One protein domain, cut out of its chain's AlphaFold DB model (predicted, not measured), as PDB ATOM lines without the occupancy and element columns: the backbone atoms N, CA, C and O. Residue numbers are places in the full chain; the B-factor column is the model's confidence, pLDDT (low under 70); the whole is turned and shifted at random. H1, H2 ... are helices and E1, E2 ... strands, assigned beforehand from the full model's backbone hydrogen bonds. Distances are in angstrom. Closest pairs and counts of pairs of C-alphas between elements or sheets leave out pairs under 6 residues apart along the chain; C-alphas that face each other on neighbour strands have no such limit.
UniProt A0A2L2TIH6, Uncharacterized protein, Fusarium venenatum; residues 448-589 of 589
ATOM      1  N   LYS A 448       4.841 -63.838  69.762       53.50
ATOM      2  CA  LYS A 448       3.975 -62.824  69.111       53.50
ATOM      3  C   LYS A 448       2.645 -62.534  69.834       53.50
ATOM      4  O   LYS A 448       1.852 -61.753  69.322       53.50
ATOM      5  N   ARG A 449       2.363 -63.204  70.960       54.16
ATOM      6  CA  ARG A 449       1.037 -63.210  71.624       54.16
ATOM      7  C   ARG A 449       0.916 -62.179  72.748       54.16
ATOM      8  O   ARG A 449      -0.110 -61.521  72.892       54.16
ATOM      9  N   ILE A 450       1.979 -62.026  73.533       53.75
ATOM     10  CA  ILE A 450       2.099 -60.971  74.537       53.75
ATOM     11  C   ILE A 450       2.734 -59.742  73.901       53.75
ATOM     12  O   ILE A 450       3.807 -59.836  73.301       53.75
ATOM     13  N   TRP A 451       2.145 -58.573  74.142       55.91
ATOM     14  CA  TRP A 451       2.736 -57.298  73.768       55.91
ATOM     15  C   TRP A 451       2.925 -56.376  74.982       55.91
ATOM     16  O   TRP A 451       2.011 -56.113  75.761       55.91
ATOM     17  N   LYS A 452       4.143 -55.847  75.136       51.53
ATOM     18  CA  LYS A 452       4.545 -55.005  76.276       51.53
ATOM     19  C   LYS A 452       4.430 -53.526  75.874       51.53
ATOM     20  O   LYS A 452       5.352 -52.991  75.253       51.53
ATOM     21  N   TYR A 453       3.289 -52.888  76.162       50.75
ATOM     22  CA  TYR A 453       2.870 -51.605  75.566       50.75
ATOM     23  C   TYR A 453       2.328 -50.590  76.596       50.75
ATOM     24  O   TYR A 453       1.123 -50.425  76.766       50.75
ATOM     25  N   PHE A 454       3.223 -49.817  77.210       47.50
ATOM     26  CA  PHE A 454       2.885 -48.823  78.240       47.50
ATOM     27  C   PHE A 454       2.637 -47.424  77.644       47.50
ATOM     28  O   PHE A 454       3.322 -47.009  76.702       47.50
ATOM     29  N   PHE A 455       1.706 -46.648  78.207       43.44
ATOM     30  CA  PHE A 455       1.237 -45.380  77.641       43.44
ATOM     31  C   PHE A 455       1.659 -44.189  78.514       43.44
ATOM     32  O   PHE A 455       0.894 -43.647  79.302       43.44
ATOM     33  N   ARG A 456       2.870 -43.665  78.271       35.56
ATOM     34  CA  ARG A 456       3.448 -42.485  78.969       35.56
ATOM     35  C   ARG A 456       2.640 -41.175  78.888       35.56
ATOM     36  O   ARG A 456       3.097 -40.136  79.364       35.56
ATOM     37  N   LEU A 457       1.512 -41.171  78.192       42.44
ATOM     38  CA  LEU A 457       0.653 -40.020  77.960       42.44
ATOM     39  C   LEU A 457      -0.775 -40.439  78.280       42.44
ATOM     40  O   LEU A 457      -1.170 -41.549  77.928       42.44
ATOM     41  N   GLN A 458      -1.575 -39.519  78.832       47.62
ATOM     42  CA  GLN A 458      -3.025 -39.670  78.738       47.62
ATOM     43  C   GLN A 458      -3.372 -39.972  77.271       47.62
ATOM     44  O   GLN A 458      -2.959 -39.197  76.394       47.62
ATOM     45  N   PRO A 459      -4.077 -41.082  76.989       53.41
ATOM     46  CA  PRO A 459      -4.496 -41.399  75.637       53.41
ATOM     47  C   PRO A 459      -5.290 -40.212  75.104       53.41
ATOM     48  O   PRO A 459      -6.214 -39.711  75.751       53.41
ATOM     49  N   LYS A 460      -4.877 -39.705  73.941       53.50
ATOM     50  CA  LYS A 460      -5.481 -38.523  73.326       53.50
ATOM     51  C   LYS A 460      -6.772 -38.911  72.619       53.50
ATOM     52  O   LYS A 460      -6.855 -38.755  71.404       53.50
ATOM     53  N   ASN A 461      -7.738 -39.386  73.410       55.91
ATOM     54  CA  ASN A 461      -9.113 -39.633  73.006       55.91
ATOM     55  C   ASN A 461      -9.625 -38.358  72.340       55.91
ATOM     56  O   ASN A 461      -9.955 -37.371  73.003       55.91
ATOM     57  N   ASN A 462      -9.610 -38.347  71.018       63.69
ATOM     58  CA  ASN A 462     -10.249 -37.298  70.260       63.69
ATOM     59  C   ASN A 462     -11.741 -37.639  70.148       63.69
ATOM     60  O   ASN A 462     -12.180 -38.724  70.530       63.69
ATOM     61  N   ARG A 463     -12.540 -36.699  69.644       61.09
ATOM     62  CA  ARG A 463     -13.992 -36.880  69.584       61.09
ATOM     63  C   ARG A 463     -14.409 -38.121  68.781       61.09
ATOM     64  O   ARG A 463     -15.362 -38.779  69.167       61.09
ATOM     65  N   GLU A 464     -13.690 -38.434  67.708       57.75
ATOM     66  CA  GLU A 464     -13.985 -39.563  66.818       57.75
ATOM     67  C   GLU A 464     -13.638 -40.902  67.501       57.75
ATOM     68  O   GLU A 464     -14.357 -41.883  67.325       57.75
ATOM     69  N   ASP A 465     -12.606 -40.927  68.359       55.41
ATOM     70  CA  ASP A 465     -12.299 -42.087  69.214       55.41
ATOM     71  C   ASP A 465     -13.430 -42.297  70.235       55.41
ATOM     72  O   ASP A 465     -13.968 -43.391  70.358       55.41
ATOM     73  N   MET A 466     -13.860 -41.233  70.925       55.06
ATOM     74  CA  MET A 466     -14.922 -41.297  71.945       55.06
ATOM     75  C   MET A 466     -16.288 -41.769  71.424       55.06
ATOM     76  O   MET A 466     -17.137 -42.135  72.233       55.06
ATOM     77  N   GLU A 467     -16.503 -41.755  70.110       57.72
ATOM     78  CA  GLU A 467     -17.712 -42.260  69.452       57.72
ATOM     79  C   GLU A 467     -17.611 -43.773  69.098       57.72
ATOM     80  O   GLU A 467     -18.567 -44.308  68.549       57.72
ATOM     81  N   ASN A 468     -16.491 -44.462  69.406       55.78
ATOM     82  CA  ASN A 468     -16.247 -45.890  69.086       55.78
ATOM     83  C   ASN A 468     -15.477 -46.680  70.179       55.78
ATOM     84  O   ASN A 468     -15.832 -47.806  70.522       55.78
ATOM     85  N   ALA A 469     -14.377 -46.126  70.696       53.81
ATOM     86  CA  ALA A 469     -13.558 -46.698  71.765       53.81
ATOM     87  C   ALA A 469     -12.661 -45.613  72.385       53.81
ATOM     88  O   ALA A 469     -11.909 -44.934  71.685       53.81
ATOM     89  N   HIS A 470     -12.686 -45.465  73.709       58.69
ATOM     90  CA  HIS A 470     -11.836 -44.515  74.426       58.69
ATOM     91  C   HIS A 470     -10.986 -45.210  75.486       58.69
ATOM     92  O   HIS A 470     -11.412 -46.150  76.149       58.69
ATOM     93  N   ALA A 471      -9.762 -44.731  75.674       58.59
ATOM     94  CA  ALA A 471      -8.834 -45.278  76.651       58.59
ATOM     95  C   ALA A 471      -8.843 -44.420  77.932       58.59
ATOM     96  O   ALA A 471      -8.778 -43.191  77.881       58.59
ATOM     97  N   ARG A 472      -8.934 -45.043  79.108       55.47
ATOM     98  CA  ARG A 472      -9.062 -44.375  80.411       55.47
ATOM     99  C   ARG A 472      -7.893 -44.744  81.319       55.47
ATOM    100  O   ARG A 472      -7.808 -45.874  81.785       55.47
ATOM    101  N   LEU A 473      -7.007 -43.787  81.594       53.34
ATOM    102  CA  LEU A 473      -5.824 -44.010  82.435       53.34
ATOM    103  C   LEU A 473      -6.207 -44.469  83.862       53.34
ATOM    104  O   LEU A 473      -7.091 -43.876  84.485       53.34
ATOM    105  N   ILE A 474      -5.517 -45.496  84.360       48.28
ATOM    106  CA  ILE A 474      -5.676 -46.134  85.674       48.28
ATOM    107  C   ILE A 474      -4.580 -45.650  86.644       48.28
ATOM    108  O   ILE A 474      -4.906 -45.108  87.697       48.28
ATOM    109  N   ALA A 475      -3.289 -45.818  86.309       45.09
ATOM    110  CA  ALA A 475      -2.158 -45.459  87.184       45.09
ATOM    111  C   ALA A 475      -0.832 -45.293  86.410       45.09
ATOM    112  O   ALA A 475      -0.483 -46.161  85.627       45.09
ATOM    113  N   GLN A 476      -0.075 -44.212  86.652       39.56
ATOM    114  CA  GLN A 476       1.120 -43.826  85.869       39.56
ATOM    115  C   GLN A 476       2.195 -44.933  85.750       39.56
ATOM    116  O   GLN A 476       2.635 -45.476  86.762       39.56
ATOM    117  N   SER A 477       2.652 -45.212  84.522       34.34
ATOM    118  CA  SER A 477       3.595 -46.297  84.191       34.34
ATOM    119  C   SER A 477       5.099 -45.954  84.192       34.34
ATOM    120  O   SER A 477       5.529 -44.798  84.229       34.34
ATOM    121  N   ASN A 478       5.913 -47.016  84.118       39.72
ATOM    122  CA  ASN A 478       7.377 -47.031  84.101       39.72
ATOM    123  C   ASN A 478       7.993 -46.201  82.935       39.72
ATOM    124  O   ASN A 478       7.733 -46.476  81.760       39.72
ATOM    125  N   PRO A 479       8.877 -45.214  83.204       40.94
ATOM    126  CA  PRO A 479       9.382 -44.268  82.203       40.94
ATOM    127  C   PRO A 479      10.508 -44.804  81.296       40.94
ATOM    128  O   PRO A 479      11.182 -44.007  80.635       40.94
ATOM    129  N   MET A 480      10.732 -46.121  81.221       37.41
ATOM    130  CA  MET A 480      11.771 -46.725  80.366       37.41
ATOM    131  C   MET A 480      11.245 -47.627  79.241       37.41
ATOM    132  O   MET A 480      11.980 -47.889  78.291       37.41
ATOM    133  N   SER A 481       9.980 -48.037  79.276       39.25
ATOM    134  CA  SER A 481       9.381 -48.937  78.283       39.25
ATOM    135  C   SER A 481       8.974 -48.240  76.970       39.25
ATOM    136  O   SER A 481       8.989 -47.005  76.846       39.25
ATOM    137  N   LYS A 482       8.665 -49.052  75.947       35.25
ATOM    138  CA  LYS A 482       8.352 -48.621  74.575       35.25
ATOM    139  C   LYS A 482       6.852 -48.296  74.446       35.25
ATOM    140  O   LYS A 482       6.039 -49.127  74.842       35.25
ATOM    141  N   PRO A 483       6.470 -47.132  73.886       39.47
ATOM    142  CA  PRO A 483       5.065 -46.787  73.699       39.47
ATOM    143  C   PRO A 483       4.412 -47.630  72.598       39.47
ATOM    144  O   PRO A 483       5.075 -48.051  71.645       39.47
ATOM    145  N   TRP A 484       3.098 -47.813  72.710       45.56
ATOM    146  CA  TRP A 484       2.260 -48.324  71.626       45.56
ATOM    147  C   TRP A 484       2.305 -47.420  70.389       45.56
ATOM    148  O   TRP A 484       2.507 -46.207  70.484       45.56
ATOM    149  N   SER A 485       2.120 -48.036  69.220       43.88
ATOM    150  CA  SER A 485       2.156 -47.375  67.911       43.88
ATOM    151  C   SER A 485       0.922 -47.627  67.042       43.88
ATOM    152  O   SER A 485       0.895 -47.133  65.918       43.88
ATOM    153  N   GLY A 486      -0.061 -48.400  67.517       52.09
ATOM    154  CA  GLY A 486      -1.370 -48.478  66.866       52.09
ATOM    155  C   GLY A 486      -2.166 -47.189  67.074       52.09
ATOM    156  O   GLY A 486      -1.775 -46.326  67.868       52.09
ATOM    157  N   VAL A 487      -3.274 -47.039  66.353       57.34
ATOM    158  CA  VAL A 487      -4.150 -45.871  66.472       57.34
ATOM    159  C   VAL A 487      -5.480 -46.316  67.077       57.34
ATOM    160  O   VAL A 487      -6.076 -47.281  66.617       57.34
ATOM    161  N   VAL A 488      -5.978 -45.607  68.100       60.91
ATOM    162  CA  VAL A 488      -7.268 -45.946  68.753       60.91
ATOM    163  C   VAL A 488      -8.419 -45.960  67.738       60.91
ATOM    164  O   VAL A 488      -9.303 -46.798  67.826       60.91
ATOM    165  N   ARG A 489      -8.336 -45.087  66.728       57.06
ATOM    166  CA  ARG A 489      -9.235 -44.987  65.565       57.06
ATOM    167  C   ARG A 489      -9.435 -46.298  64.809       57.06
ATOM    168  O   ARG A 489     -10.501 -46.508  64.240       57.06
ATOM    169  N   ASP A 490      -8.405 -47.139  64.785       66.19
ATOM    170  CA  ASP A 490      -8.417 -48.401  64.057       66.19
ATOM    171  C   ASP A 490      -9.167 -49.473  64.872       66.19
ATOM    172  O   ASP A 490      -9.638 -50.455  64.309       66.19
ATOM    173  N   ILE A 491      -9.321 -49.288  66.189       70.50
ATOM    174  CA  ILE A 491     -10.039 -50.204  67.080       70.50
ATOM    175  C   ILE A 491     -11.547 -49.958  66.966       70.50
ATOM    176  O   ILE A 491     -12.040 -48.858  67.215       70.50
ATOM    177  N   LYS A 492     -12.297 -51.011  66.635       72.88
ATOM    178  CA  LYS A 492     -13.754 -50.982  66.461       72.88
ATOM    179  C   LYS A 492     -14.449 -51.960  67.391       72.88
ATOM    180  O   LYS A 492     -13.995 -53.093  67.577       72.88
ATOM    181  N   ALA A 493     -15.581 -51.524  67.934       71.25
ATOM    182  CA  ALA A 493     -16.463 -52.343  68.746       71.25
ATOM    183  C   ALA A 493     -16.917 -53.608  67.996       71.25
ATOM    184  O   ALA A 493     -17.292 -53.553  66.823       71.25
ATOM    185  N   VAL A 494     -16.904 -54.756  68.681       79.88
ATOM    186  CA  VAL A 494     -17.558 -55.992  68.200       79.88
ATOM    187  C   VAL A 494     -18.993 -56.093  68.719       79.88
ATOM    188  O   VAL A 494     -19.848 -56.671  68.051       79.88
ATOM    189  N   SER A 495     -19.261 -55.478  69.871       77.38
ATOM    190  CA  SER A 495     -20.577 -55.307  70.484       77.38
ATOM    191  C   SER A 495     -20.647 -53.926  71.144       77.38
ATOM    192  O   SER A 495     -19.612 -53.393  71.535       77.38
ATOM    193  N   SER A 496     -21.856 -53.380  71.290       70.75
ATOM    194  CA  SER A 496     -22.143 -52.206  72.134       70.75
ATOM    195  C   SER A 496     -22.082 -52.518  73.634       70.75
ATOM    196  O   SER A 496     -22.048 -51.614  74.463       70.75
ATOM    197  N   ASP A 497     -22.103 -53.802  73.993       78.19
ATOM    198  CA  ASP A 497     -21.931 -54.270  75.364       78.19
ATOM    199  C   ASP A 497     -20.462 -54.641  75.613       78.19
ATOM    200  O   ASP A 497     -19.834 -55.303  74.781       78.19
ATOM    201  N   ALA A 498     -19.919 -54.272  76.775       78.69
ATOM    202  CA  ALA A 498     -18.595 -54.721  77.216       78.69
ATOM    203  C   ALA A 498     -18.558 -56.253  77.379       78.69
ATOM    204  O   ALA A 498     -19.582 -56.868  77.686       78.69
ATOM    205  N   PHE A 499     -17.387 -56.883  77.240       85.06
ATOM    206  CA  PHE A 499     -17.269 -58.356  77.238       85.06
ATOM    207  C   PHE A 499     -17.842 -59.019  78.509       85.06
ATOM    208  O   PHE A 499     -18.458 -60.081  78.442       85.06
ATOM    209  N   SER A 500     -17.734 -58.345  79.660       83.75
ATOM    210  CA  SER A 500     -18.333 -58.765  80.939       83.75
ATOM    211  C   SER A 500     -19.867 -58.876  80.928       83.75
ATOM    212  O   SER A 500     -20.429 -59.602  81.748       83.75
ATOM    213  N   ALA A 501     -20.548 -58.190  80.008       85.56
ATOM    214  CA  ALA A 501     -22.002 -58.184  79.857       85.56
ATOM    215  C   ALA A 501     -22.515 -59.120  78.742       85.56
ATOM    216  O   ALA A 501     -23.722 -59.334  78.651       85.56
ATOM    217  N   TRP A 502     -21.632 -59.710  77.924       86.00
ATOM    218  CA  TRP A 502     -22.028 -60.618  76.838       86.00
ATOM    219  C   TRP A 502     -22.741 -61.866  77.376       86.00
ATOM    220  O   TRP A 502     -22.360 -62.402  78.422       86.00
ATOM    221  N   GLU A 503     -23.752 -62.350  76.651       87.19
ATOM    222  CA  GLU A 503     -24.489 -63.567  77.005       87.19
ATOM    223  C   GLU A 503     -23.584 -64.805  76.884       87.19
ATOM    224  O   GLU A 503     -23.192 -65.206  75.789       87.19
ATOM    225  N   ASP A 504     -23.269 -65.431  78.020       88.12
ATOM    226  CA  ASP A 504     -22.446 -66.639  78.076       88.12
ATOM    227  C   ASP A 504     -23.252 -67.849  78.562       88.12
ATOM    228  O   ASP A 504     -23.317 -68.165  79.749       88.12
ATOM    229  N   ILE A 505     -23.828 -68.569  77.601       85.56
ATOM    230  CA  ILE A 505     -24.549 -69.836  77.815       85.56
ATOM    231  C   ILE A 505     -23.575 -70.980  78.195       85.56
ATOM    232  O   ILE A 505     -23.989 -72.038  78.667       85.56
ATOM    233  N   THR A 506     -22.266 -70.788  78.003       87.88
ATOM    234  CA  THR A 506     -21.239 -71.848  78.037       87.88
ATOM    235  C   THR A 506     -20.338 -71.814  79.282       87.88
ATOM    236  O   THR A 506     -19.550 -72.740  79.524       87.88
ATOM    237  N   GLY A 507     -20.409 -70.734  80.064       91.38
ATOM    238  CA  GLY A 507     -19.460 -70.423  81.133       91.38
ATOM    239  C   GLY A 507     -18.024 -70.244  80.626       91.38
ATOM    240  O   GLY A 507     -17.091 -70.577  81.347       91.38
ATOM    241  N   THR A 508     -17.811 -69.868  79.362       92.06
ATOM    242  CA  THR A 508     -16.474 -69.650  78.778       92.06
ATOM    243  C   THR A 508     -15.925 -68.267  79.118       92.06
ATOM    244  O   THR A 508     -14.752 -68.163  79.463       92.06
ATOM    245  N   ARG A 509     -16.766 -67.228  79.116       92.94
ATOM    246  CA  ARG A 509     -16.419 -65.870  79.564       92.94
ATOM    247  C   ARG A 509     -15.993 -65.899  81.030       92.94
ATOM    248  O   ARG A 509     -14.945 -65.362  81.372       92.94
ATOM    249  N   ASP A 510     -16.760 -66.585  81.874       92.31
ATOM    250  CA  ASP A 510     -16.465 -66.685  83.309       92.31
ATOM    251  C   ASP A 510     -15.138 -67.432  83.556       92.31
ATOM    252  O   ASP A 510     -14.302 -66.939  84.308       92.31
ATOM    253  N   LYS A 511     -14.864 -68.531  82.830       94.44
ATOM    254  CA  LYS A 511     -13.553 -69.222  82.862       94.44
ATOM    255  C   LYS A 511     -12.398 -68.336  82.383       94.44
ATOM    256  O   LYS A 511     -11.293 -68.458  82.902       94.44
ATOM    257  N   ILE A 512     -12.629 -67.466  81.395       94.00
ATOM    258  CA  ILE A 512     -11.622 -66.507  80.916       94.00
ATOM    259  C   ILE A 512     -11.316 -65.468  82.003       94.00
ATOM    260  O   ILE A 512     -10.146 -65.179  82.227       94.00
ATOM    261  N   TYR A 513     -12.316 -64.960  82.732       92.06
ATOM    262  CA  TYR A 513     -12.069 -64.085  83.887       92.06
ATOM    263  C   TYR A 513     -11.390 -64.822  85.056       92.06
ATOM    264  O   TYR A 513     -10.481 -64.258  85.663       92.06
ATOM    265  N   ASP A 514     -11.752 -66.080  85.337       93.31
ATOM    266  CA  ASP A 514     -11.114 -66.894  86.387       93.31
ATOM    267  C   ASP A 514      -9.592 -67.059  86.158       93.31
ATOM    268  O   ASP A 514      -8.835 -67.062  87.128       93.31
ATOM    269  N   LEU A 515      -9.112 -67.105  84.901       92.88
ATOM    270  CA  LEU A 515      -7.672 -67.147  84.564       92.88
ATOM    271  C   LEU A 515      -6.888 -65.889  84.990       92.88
ATOM    272  O   LEU A 515      -5.666 -65.956  85.120       92.88
ATOM    273  N   PHE A 516      -7.563 -64.756  85.202       89.81
ATOM    274  CA  PHE A 516      -6.942 -63.472  85.560       89.81
ATOM    275  C   PHE A 516      -7.434 -62.913  86.909       89.81
ATOM    276  O   PHE A 516      -7.047 -61.813  87.296       89.81
ATOM    277  N   ASN A 517      -8.254 -63.664  87.651       89.12
ATOM    278  CA  ASN A 517      -8.913 -63.215  88.884       89.12
ATOM    279  C   ASN A 517      -7.936 -62.829  90.021       89.12
ATOM    280  O   ASN A 517      -8.243 -61.946  90.821       89.12
ATOM    281  N   ASP A 518      -6.735 -63.417  90.060       84.69
ATOM    282  CA  ASP A 518      -5.673 -63.059  91.021       84.69
ATOM    283  C   ASP A 518      -4.958 -61.723  90.688       84.69
ATOM    284  O   ASP A 518      -4.082 -61.266  91.431       84.69
ATOM    285  N   ILE A 519      -5.315 -61.075  89.571       83.69
ATOM    286  CA  ILE A 519      -4.693 -59.849  89.065       83.69
ATOM    287  C   ILE A 519      -5.673 -58.671  89.241       83.69
ATOM    288  O   ILE A 519      -6.558 -58.453  88.408       83.69
ATOM    289  N   PRO A 520      -5.548 -57.862  90.311       79.50
ATOM    290  CA  PRO A 520      -6.487 -56.775  90.562       79.50
ATOM    291  C   PRO A 520      -6.374 -55.679  89.494       79.50
ATOM    292  O   PRO A 520      -5.298 -55.124  89.271       79.50
ATOM    293  N   GLY A 521      -7.508 -55.324  88.885       77.62
ATOM    294  CA  GLY A 521      -7.615 -54.233  87.911       77.62
ATOM    295  C   GLY A 521      -7.486 -54.637  86.439       77.62
ATOM    296  O   GLY A 521      -7.357 -53.745  85.604       77.62
ATOM    297  N   VAL A 522      -7.532 -55.932  86.106       84.31
ATOM    298  CA  VAL A 522      -7.613 -56.384  84.706       84.31
ATOM    299  C   VAL A 522      -8.943 -55.970  84.065       84.31
ATOM    300  O   VAL A 522     -10.004 -56.168  84.655       84.31
ATOM    301  N   SER A 523      -8.887 -55.455  82.832       85.56
ATOM    302  CA  SER A 523     -10.046 -55.382  81.923       85.56
ATOM    303  C   SER A 523      -9.849 -56.396  80.798       85.56
ATOM    304  O   SER A 523      -8.720 -56.636  80.371       85.56
ATOM    305  N   ILE A 524     -10.934 -56.985  80.307       89.31
ATOM    306  CA  ILE A 524     -10.911 -57.885  79.149       89.31
ATOM    307  C   ILE A 524     -11.963 -57.361  78.190       89.31
ATOM    308  O   ILE A 524     -13.130 -57.328  78.563       89.31
ATOM    309  N   GLU A 525     -11.549 -56.952  76.994       87.88
ATOM    310  CA  GLU A 525     -12.439 -56.396  75.971       87.88
ATOM    311  C   GLU A 525     -12.255 -57.123  74.634       87.88
ATOM    312  O   GLU A 525     -11.205 -57.712  74.367       87.88
ATOM    313  N   VAL A 526     -13.277 -57.072  73.776       87.50
ATOM    314  CA  VAL A 526     -13.259 -57.722  72.459       87.50
ATOM    315  C   VAL A 526     -13.554 -56.701  71.364       87.50
ATOM    316  O   VAL A 526     -14.603 -56.055  71.348       87.50
ATOM    317  N   CYS A 527     -12.614 -56.561  70.434       83.44
ATOM    318  CA  CYS A 527     -12.621 -55.542  69.388       83.44
ATOM    319  C   CYS A 527     -12.165 -56.116  68.040       83.44
ATOM    320  O   CYS A 527     -11.608 -57.206  67.962       83.44
ATOM    321  N   ARG A 528     -12.356 -55.365  66.958       82.31
ATOM    322  CA  ARG A 528     -11.678 -55.593  65.670       82.31
ATOM    323  C   ARG A 528     -10.705 -54.457  65.414       82.31
ATOM    324  O   ARG A 528     -10.940 -53.347  65.880       82.31
ATOM    325  N   VAL A 529      -9.642 -54.730  64.669       73.44
ATOM    326  CA  VAL A 529      -8.754 -53.689  64.139       73.44
ATOM    327  C   VAL A 529      -9.125 -53.458  62.675       73.44
ATOM    328  O   VAL A 529      -9.422 -54.403  61.951       73.44
ATOM    329  N   GLU A 530      -9.188 -52.202  62.241       67.12
ATOM    330  CA  GLU A 530      -9.454 -51.835  60.852       67.12
ATOM    331  C   GLU A 530      -8.378 -52.427  59.925       67.12
ATOM    332  O   GLU A 530      -7.215 -52.555  60.294       67.12
ATOM    333  N   GLU A 531      -8.792 -52.844  58.729       73.75
ATOM    334  CA  GLU A 531      -8.010 -53.635  57.763       73.75
ATOM    335  C   GLU A 531      -7.645 -55.071  58.215       73.75
ATOM    336  O   GLU A 531      -7.487 -55.940  57.354       73.75
ATOM    337  N   GLU A 532      -7.624 -55.383  59.517       71.75
ATOM    338  CA  GLU A 532      -7.529 -56.762  60.014       71.75
ATOM    339  C   GLU A 532      -8.881 -57.498  59.902       71.75
ATOM    340  O   GLU A 532      -9.938 -57.011  60.299       71.75
ATOM    341  N   GLY A 533      -8.859 -58.714  59.344       69.25
ATOM    342  CA  GLY A 533     -10.066 -59.536  59.174       69.25
ATOM    343  C   GLY A 533     -10.511 -60.286  60.434       69.25
ATOM    344  O   GLY A 533     -11.628 -60.804  60.462       69.25
ATOM    345  N   ASN A 534      -9.644 -60.354  61.445       76.38
ATOM    346  CA  ASN A 534      -9.846 -61.130  62.664       76.38
ATOM    347  C   ASN A 534     -10.444 -60.266  63.781       76.38
ATOM    348  O   ASN A 534     -10.288 -59.044  63.828       76.38
ATOM    349  N   THR A 535     -11.106 -60.927  64.720       85.38
ATOM    350  CA  THR A 535     -11.468 -60.336  66.007       85.38
ATOM    351  C   THR A 535     -10.274 -60.468  66.964       85.38
ATOM    352  O   THR A 535      -9.516 -61.427  66.875       85.38
ATOM    353  N   LYS A 536     -10.090 -59.523  67.890       85.75
ATOM    354  CA  LYS A 536      -9.089 -59.587  68.963       85.75
ATOM    355  C   LYS A 536      -9.774 -59.607  70.325       85.75
ATOM    356  O   LYS A 536     -10.664 -58.795  70.572       85.75
ATOM    357  N   LEU A 537      -9.327 -60.492  71.209       89.62
ATOM    358  CA  LEU A 537      -9.622 -60.442  72.641       89.62
ATOM    359  C   LEU A 537      -8.394 -59.859  73.345       89.62
ATOM    360  O   LEU A 537      -7.335 -60.487  73.372       89.62
ATOM    361  N   MET A 538      -8.538 -58.646  73.877       87.38
ATOM    362  CA  MET A 538      -7.474 -57.906  74.554       87.38
ATOM    363  C   MET A 538      -7.615 -58.044  76.069       87.38
ATOM    364  O   MET A 538      -8.596 -57.580  76.652       87.38
ATOM    365  N   VAL A 539      -6.611 -58.642  76.714       87.88
ATOM    366  CA  VAL A 539      -6.484 -58.682  78.179       87.88
ATOM    367  C   VAL A 539      -5.542 -57.564  78.617       87.88
ATOM    368  O   VAL A 539      -4.365 -57.563  78.266       87.88
ATOM    369  N   LEU A 540      -6.064 -56.610  79.382       85.12
ATOM    370  CA  LEU A 540      -5.401 -55.363  79.759       85.12
ATOM    371  C   LEU A 540      -4.970 -55.446  81.230       85.12
ATOM    372  O   LEU A 540      -5.810 -55.377  82.127       85.12
ATOM    373  N   ILE A 541      -3.669 -55.630  81.472       83.44
ATOM    374  CA  ILE A 541      -3.059 -55.907  82.781       83.44
ATOM    375  C   ILE A 541      -2.355 -54.654  83.337       83.44
ATOM    376  O   ILE A 541      -1.496 -54.102  82.649       83.44
ATOM    377  N   PRO A 542      -2.637 -54.216  84.583       77.56
ATOM    378  CA  PRO A 542      -1.972 -53.051  85.174       77.56
ATOM    379  C   PRO A 542      -0.451 -53.212  85.398       77.56
ATOM    380  O   PRO A 542      -0.007 -54.300  85.780       77.56
ATOM    381  N   PRO A 543       0.359 -52.132  85.295       69.50
ATOM    382  CA  PRO A 543       1.827 -52.237  85.239       69.50
ATOM    383  C   PRO A 543       2.449 -52.773  86.533       69.50
ATOM    384  O   PRO A 543       3.361 -53.596  86.542       69.50
ATOM    385  N   PHE A 544       1.882 -52.352  87.668       70.50
ATOM    386  CA  PHE A 544       2.348 -52.721  89.006       70.50
ATOM    387  C   PHE A 544       2.281 -54.230  89.291       70.50
ATOM    388  O   PHE A 544       2.817 -54.681  90.303       70.50
ATOM    389  N   HIS A 545       1.594 -55.018  88.455       68.00
ATOM    390  CA  HIS A 545       1.552 -56.465  88.621       68.00
ATOM    391  C   HIS A 545       2.755 -57.173  87.975       68.00
ATOM    392  O   HIS A 545       3.065 -58.297  88.383       68.00
ATOM    393  N   VAL A 546       3.427 -56.539  87.009       63.72
ATOM    394  CA  VAL A 546       4.452 -57.156  86.149       63.72
ATOM    395  C   VAL A 546       5.844 -56.552  86.370       63.72
ATOM    396  O   VAL A 546       6.834 -57.287  86.316       63.72
ATOM    397  N   ASP A 547       5.930 -55.257  86.709       61.66
ATOM    398  CA  ASP A 547       7.163 -54.610  87.185       61.66
ATOM    399  C   ASP A 547       7.818 -55.463  88.301       61.66
ATOM    400  O   ASP A 547       7.255 -55.679  89.376       61.66
ATOM    401  N   GLY A 548       9.026 -55.976  88.037       59.09
ATOM    402  CA  GLY A 548       9.806 -56.788  88.982       59.09
ATOM    403  C   GLY A 548       9.532 -58.301  88.997       59.09
ATOM    404  O   GLY A 548      10.143 -58.995  89.808       59.09
ATOM    405  N   LYS A 549       8.670 -58.843  88.120       65.19
ATOM    406  CA  LYS A 549       8.408 -60.295  88.012       65.19
ATOM    407  C   LYS A 549       8.702 -60.826  86.604       65.19
ATOM    408  O   LYS A 549       7.824 -60.824  85.747       65.19
ATOM    409  N   GLU A 550       9.895 -61.367  86.366       62.31
ATOM    410  CA  GLU A 550      10.215 -61.980  85.061       62.31
ATOM    411  C   GLU A 550       9.261 -63.150  84.729       62.31
ATOM    412  O   GLU A 550       8.689 -63.184  83.643       62.31
ATOM    413  N   HIS A 551       8.952 -64.002  85.715       66.19
ATOM    414  CA  HIS A 551       8.013 -65.134  85.590       66.19
ATOM    415  C   HIS A 551       6.527 -64.767  85.414       66.19
ATOM    416  O   HIS A 551       5.694 -65.644  85.168       66.19
ATOM    417  N   ALA A 552       6.150 -63.488  85.542       71.12
ATOM    418  CA  ALA A 552       4.773 -63.083  85.254       71.12
ATOM    419  C   ALA A 552       4.449 -63.242  83.758       71.12
ATOM    420  O   ALA A 552       3.324 -63.590  83.411       71.12
ATOM    421  N   TRP A 553       5.443 -63.084  82.880       73.31
ATOM    422  CA  TRP A 553       5.268 -63.263  81.440       73.31
ATOM    423  C   TRP A 553       4.995 -64.719  81.057       73.31
ATOM    424  O   TRP A 553       4.028 -64.967  80.344       73.31
ATOM    425  N   ASP A 554       5.743 -65.672  81.621       77.50
ATOM    426  CA  ASP A 554       5.505 -67.115  81.442       77.50
ATOM    427  C   ASP A 554       4.066 -67.499  81.849       77.50
ATOM    428  O   ASP A 554       3.385 -68.284  81.185       77.50
ATOM    429  N   THR A 555       3.580 -66.887  82.936       83.31
ATOM    430  CA  THR A 555       2.217 -67.076  83.458       83.31
ATOM    431  C   THR A 555       1.163 -66.526  82.491       83.31
ATOM    432  O   THR A 555       0.119 -67.149  82.289       83.31
ATOM    433  N   PHE A 556       1.430 -65.382  81.859       85.12
ATOM    434  CA  PHE A 556       0.529 -64.774  80.881       85.12
ATOM    435  C   PHE A 556       0.530 -65.521  79.537       85.12
ATOM    436  O   PHE A 556      -0.537 -65.669  78.949       85.12
ATOM    437  N   ASP A 557       1.658 -66.062  79.065       82.81
ATOM    438  CA  ASP A 557       1.697 -66.842  77.813       82.81
ATOM    439  C   ASP A 557       0.888 -68.140  77.972       82.81
ATOM    440  O   ASP A 557       0.089 -68.501  77.102       82.81
ATOM    441  N   PHE A 558       1.004 -68.790  79.137       85.81
ATOM    442  CA  PHE A 558       0.146 -69.912  79.517       85.81
ATOM    443  C   PHE A 558      -1.337 -69.509  79.584       85.81
ATOM    444  O   PHE A 558      -2.188 -70.216  79.042       85.81
ATOM    445  N   ALA A 559      -1.665 -68.361  80.189       89.19
ATOM    446  CA  ALA A 559      -3.040 -67.864  80.230       89.19
ATOM    447  C   ALA A 559      -3.595 -67.584  78.818       89.19
ATOM    448  O   ALA A 559      -4.716 -67.992  78.521       89.19
ATOM    449  N   ALA A 560      -2.808 -66.986  77.918       88.38
ATOM    450  CA  ALA A 560      -3.193 -66.752  76.524       88.38
ATOM    451  C   ALA A 560      -3.465 -68.065  75.768       88.38
ATOM    452  O   ALA A 560      -4.475 -68.174  75.073       88.38
ATOM    453  N   GLU A 561      -2.621 -69.092  75.942       88.88
ATOM    454  CA  GLU A 561      -2.877 -70.433  75.390       88.88
ATOM    455  C   GLU A 561      -4.165 -71.047  75.970       88.88
ATOM    456  O   GLU A 561      -4.926 -71.688  75.250       88.88
ATOM    457  N   LYS A 562      -4.452 -70.850  77.265       92.38
ATOM    458  CA  LYS A 562      -5.693 -71.347  77.883       92.38
ATOM    459  C   LYS A 562      -6.942 -70.592  77.413       92.38
ATOM    460  O   LYS A 562      -7.988 -71.223  77.288       92.38
ATOM    461  N   VAL A 563      -6.850 -69.301  77.084       92.81
ATOM    462  CA  VAL A 563      -7.947 -68.568  76.424       92.81
ATOM    463  C   VAL A 563      -8.148 -69.066  74.985       92.81
ATOM    464  O   VAL A 563      -9.291 -69.321  74.608       92.81
ATOM    465  N   GLU A 564      -7.081 -69.291  74.201       90.19
ATOM    466  CA  GLU A 564      -7.197 -69.923  72.871       90.19
ATOM    467  C   GLU A 564      -7.867 -71.309  72.957       90.19
ATOM    468  O   GLU A 564      -8.793 -71.584  72.195       90.19
ATOM    469  N   ASP A 565      -7.454 -72.160  73.905       92.00
ATOM    470  CA  ASP A 565      -8.061 -73.480  74.141       92.00
ATOM    471  C   ASP A 565      -9.561 -73.377  74.477       92.00
ATOM    472  O   ASP A 565     -10.379 -74.133  73.949       92.00
ATOM    473  N   LEU A 566      -9.938 -72.430  75.344       94.19
ATOM    474  CA  LEU A 566     -11.325 -72.202  75.760       94.19
ATOM    475  C   LEU A 566     -12.219 -71.712  74.609       94.19
ATOM    476  O   LEU A 566     -13.363 -72.156  74.502       94.19
ATOM    477  N   LEU A 567     -11.704 -70.844  73.736       91.25
ATOM    478  CA  LEU A 567     -12.412 -70.369  72.541       91.25
ATOM    479  C   LEU A 567     -12.531 -71.478  71.482       91.25
ATOM    480  O   LEU A 567     -13.619 -71.712  70.946       91.25
ATOM    481  N   ALA A 568     -11.456 -72.239  71.259       90.31
ATOM    482  CA  ALA A 568     -11.434 -73.373  70.337       90.31
ATOM    483  C   ALA A 568     -12.442 -74.473  70.720       90.31
ATOM    484  O   ALA A 568     -13.042 -75.086  69.833       90.31
ATOM    485  N   LEU A 569     -12.679 -74.697  72.021       91.50
ATOM    486  CA  LEU A 569     -13.718 -75.611  72.522       91.50
ATOM    487  C   LEU A 569     -15.149 -75.162  72.172       91.50
ATOM    488  O   LEU A 569     -16.029 -76.012  72.058       91.50
ATOM    489  N   GLN A 570     -15.380 -73.863  71.951       89.81
ATOM    490  CA  GLN A 570     -16.656 -73.327  71.452       89.81
ATOM    491  C   GLN A 570     -16.705 -73.215  69.917       89.81
ATOM    492  O   GLN A 570     -17.678 -72.705  69.367       89.81
ATOM    493  N   ASN A 571     -15.693 -73.733  69.210       89.44
ATOM    494  CA  ASN A 571     -15.484 -73.583  67.762       89.44
ATOM    495  C   ASN A 571     -15.253 -72.127  67.305       89.44
ATOM    496  O   ASN A 571     -15.511 -71.788  66.149       89.44
ATOM    497  N   ILE A 572     -14.754 -71.272  68.203       86.12
ATOM    498  CA  ILE A 572     -14.350 -69.897  67.898       86.12
ATOM    499  C   ILE A 572     -12.862 -69.923  67.527       86.12
ATOM    500  O   ILE A 572     -12.016 -70.253  68.357       86.12
ATOM    501  N   TYR A 573     -12.553 -69.606  66.268       84.69
ATOM    502  CA  TYR A 573     -11.199 -69.698  65.694       84.69
ATOM    503  C   TYR A 573     -10.732 -68.404  65.002       84.69
ATOM    504  O   TYR A 573      -9.591 -68.325  64.559       84.69
ATOM    505  N   ASP A 574     -11.610 -67.405  64.890       83.94
ATOM    506  CA  ASP A 574     -11.390 -66.088  64.274       83.94
ATOM    507  C   ASP A 574     -11.080 -64.986  65.308       83.94
ATOM    508  O   ASP A 574     -11.177 -63.793  65.006       83.94
ATOM    509  N   VAL A 575     -10.720 -65.395  66.530       84.62
ATOM    510  CA  VAL A 575     -10.321 -64.525  67.640       84.62
ATOM    511  C   VAL A 575      -8.842 -64.746  67.954       84.62
ATOM    512  O   VAL A 575      -8.462 -65.808  68.448       84.62
ATOM    513  N   ASP A 576      -8.020 -63.730  67.710       85.00
ATOM    514  CA  ASP A 576      -6.649 -63.674  68.217       85.00
ATOM    515  C   ASP A 576      -6.656 -63.177  69.671       85.00
ATOM    516  O   ASP A 576      -7.318 -62.193  70.007       85.00
ATOM    517  N   VAL A 577      -5.923 -63.864  70.548       85.38
ATOM    518  CA  VAL A 577      -5.778 -63.482  71.960       85.38
ATOM    519  C   VAL A 577      -4.495 -62.682  72.127       85.38
ATOM    520  O   VAL A 577      -3.411 -63.179  71.818       85.38
ATOM    521  N   GLU A 578      -4.608 -61.470  72.663       84.81
ATOM    522  CA  GLU A 578      -3.461 -60.614  72.956       84.81
ATOM    523  C   GLU A 578      -3.485 -60.159  74.418       84.81
ATOM    524  O   GLU A 578      -4.505 -59.684  74.924       84.81
ATOM    525  N   ILE A 579      -2.339 -60.258  75.095       82.62
ATOM    526  CA  ILE A 579      -2.175 -59.764  76.468       82.62
ATOM    527  C   ILE A 579      -1.277 -58.532  76.464       82.62
ATOM    528  O   ILE A 579      -0.183 -58.540  75.896       82.62
ATOM    529  N   TRP A 580      -1.771 -57.482  77.112       77.69
ATOM    530  CA  TRP A 580      -1.271 -56.116  77.068       77.69
ATOM    531  C   TRP A 580      -0.987 -55.627  78.488       77.69
ATOM    532  O   TRP A 580      -1.912 -55.454  79.277       77.69
ATOM    533  N   GLU A 581       0.274 -55.353  78.819       74.25
ATOM    534  CA  GLU A 581       0.598 -54.597  80.038       74.25
ATOM    535  C   GLU A 581       0.398 -53.100  79.781       74.25
ATOM    536  O   GLU A 581       0.993 -52.548  78.853       74.25
ATOM    537  N   THR A 582      -0.454 -52.453  80.580       70.31
ATOM    538  CA  THR A 582      -1.016 -51.135  80.276       70.31
ATOM    539  C   THR A 582      -1.425 -50.346  81.521       70.31
ATOM    540  O   THR A 582      -1.988 -50.879  82.472       70.31
ATOM    541  N   ASP A 583      -1.212 -49.030  81.488       64.75
ATOM    542  CA  ASP A 583      -1.730 -48.067  82.457       64.75
ATOM    543  C   ASP A 583      -3.108 -47.477  82.113       64.75
ATOM    544  O   ASP A 583      -3.542 -46.539  82.782       64.75
ATOM    545  N   PHE A 584      -3.841 -48.010  81.130       64.06
ATOM    546  CA  PHE A 584      -5.217 -47.596  80.821       64.06
ATOM    547  C   PHE A 584      -6.182 -48.781  80.645       64.06
ATOM    548  O   PHE A 584      -5.830 -49.830  80.110       64.06
ATOM    549  N   GLN A 585      -7.439 -48.561  81.032       65.44
ATOM    550  CA  GLN A 585      -8.581 -49.392  80.664       65.44
ATOM    551  C   GLN A 585      -9.070 -48.966  79.277       65.44
ATOM    552  O   GLN A 585      -9.377 -47.789  79.075       65.44
ATOM    553  N   LEU A 586      -9.164 -49.890  78.322       67.00
ATOM    554  CA  LEU A 586      -9.915 -49.645  77.093       67.00
ATOM    555  C   LEU A 586     -11.407 -49.706  77.430       67.00
ATOM    556  O   LEU A 586     -11.850 -50.642  78.088       67.00
ATOM    557  N   VAL A 587     -12.170 -48.716  76.986       64.38
ATOM    558  CA  VAL A 587     -13.628 -48.686  77.088       64.38
ATOM    559  C   VAL A 587     -14.174 -48.547  75.675       64.38
ATOM    560  O   VAL A 587     -14.173 -47.463  75.088       64.38
ATOM    561  N   VAL A 588     -14.584 -49.682  75.118       60.25
ATOM    562  CA  VAL A 588     -15.337 -49.771  73.861       60.25
ATOM    563  C   VAL A 588     -16.734 -49.160  74.082       60.25
ATOM    564  O   VAL A 588     -17.256 -49.248  75.196       60.25
ATOM    565  N   VAL A 589     -17.285 -48.473  73.072       57.31
ATOM    566  CA  VAL A 589     -18.499 -47.628  73.163       57.31
ATOM    567  C   VAL A 589     -19.562 -48.066  72.154       57.31
ATOM    568  O   VAL A 589     -19.169 -48.407  71.017       57.31
TER     569      VAL A 589
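This is residues 448 to 589 of the 589 residues of an uncharacterized protein of Fusarium venenatum (UniProt A0A2L2TIH6). A strongly twisted sheet of five strands makes the core; the long helix H3 packs along one of its faces, and a separate two-stranded ribbon, E2 with E7, covers part of the other face through E7. The shorter H2 lies beside H3, and H1 sits far from the helices near the beginning of E2. The printed part has 142 residues with three named helices and seven named strands, in the order E1 H1 E2 E3 H2 E4 E5 H3 E6 E7; under half of the residues are in named elements, and the class is mixed, helices and strands. The larger sheet is mixed, in the order E1 E6 E5 E4 E3, while E2 and E7 are antiparallel. The whole is compact, with a radius of gyration of the C-alphas of 14.7 A and spans of 40 by 38 by 24 A.

Start at E1, residues 450 to 452, an edge strand parallel to E6, residues 575 to 581; N 451 and O 579 are 2.9 A apart, within hydrogen-bond range. Next to E6 look for E5, residues 535 to 541, parallel to it at 21 degrees, with N 539 and O 578 at 3.0 A. E4, residues 523 to 529, forms a hairpin with E5, with N 538 and O 525 at 2.9 A. The other edge strand is E3, residues 491 to 493, antiparallel to E4, with N 492 and O 528 at 2.8 A. H3, residues 551 to 569, makes two layers with this sheet, a helix on one face: its height over the sheet is 9.4 A, it lies over E1 and E6, and it runs along the strands, at 20 degrees to E6 on the local plane. Its closest C-alphas to E6 are those of Ala 560 and Val 577, 6.2 A apart. E5, H3 and E6 form a strand-helix-strand unit, two parallel neighbour strands with a helix between, and its crossover is right-handed. H2, residues 508 to 514, only grazes the sheet; it touches residues 563 to 567 of H3 alone, the closest C-alphas being those of Ile 512 and Val 563 at 6.2 A, at a shallow tilt of 16 degrees, opposite ways. E7, residues 584 to 588, is antiparallel to E2, residues 469 to 473, with N 472 and O 585 at 2.8 A; the closest C-alphas of E4 and E7 are those of Ser 523 and Gln 585, 6.3 A apart. H1, residues 463 to 466, touches no helix and is not on the five-stranded sheet. In H2 and H3 every O i to N i+4 pair is within hydrogen-bond range; H1 is too short for such a pair.

Find C-alpha 450 at (2.099, -60.971, 74.537), where E1 begins. After H1 and a tight link, E2 runs 13.4 A from C-alpha 469 to C-alpha 473. E3 spans 7.0 A and H2 9.7 A; then E4 covers 17.9 A and E5 19.3 A. Find C-alpha 551 at (8.013, -65.134, 85.590); from there H3 runs 27.4 A to C-alpha 569. E6 covers 19.3 A, and E7 ends after 12.5 A at C-alpha 588, (-15.337, -49.771, 73.861).

The C-alphas of Met 480 and Ile 505 are the two farthest apart, at 43.1 A. The printed part has no cut and ends at Val 589, the chain's last residue. The long links are E2 to E3, 17 residues, and E3 to H2, 14 residues. In this predicted model the mean pLDDT of the printed part is 71.7, and 60 residues are under 70: residues 448 to 490, 530, 533, 543, 545 to 551 and 583 to 589.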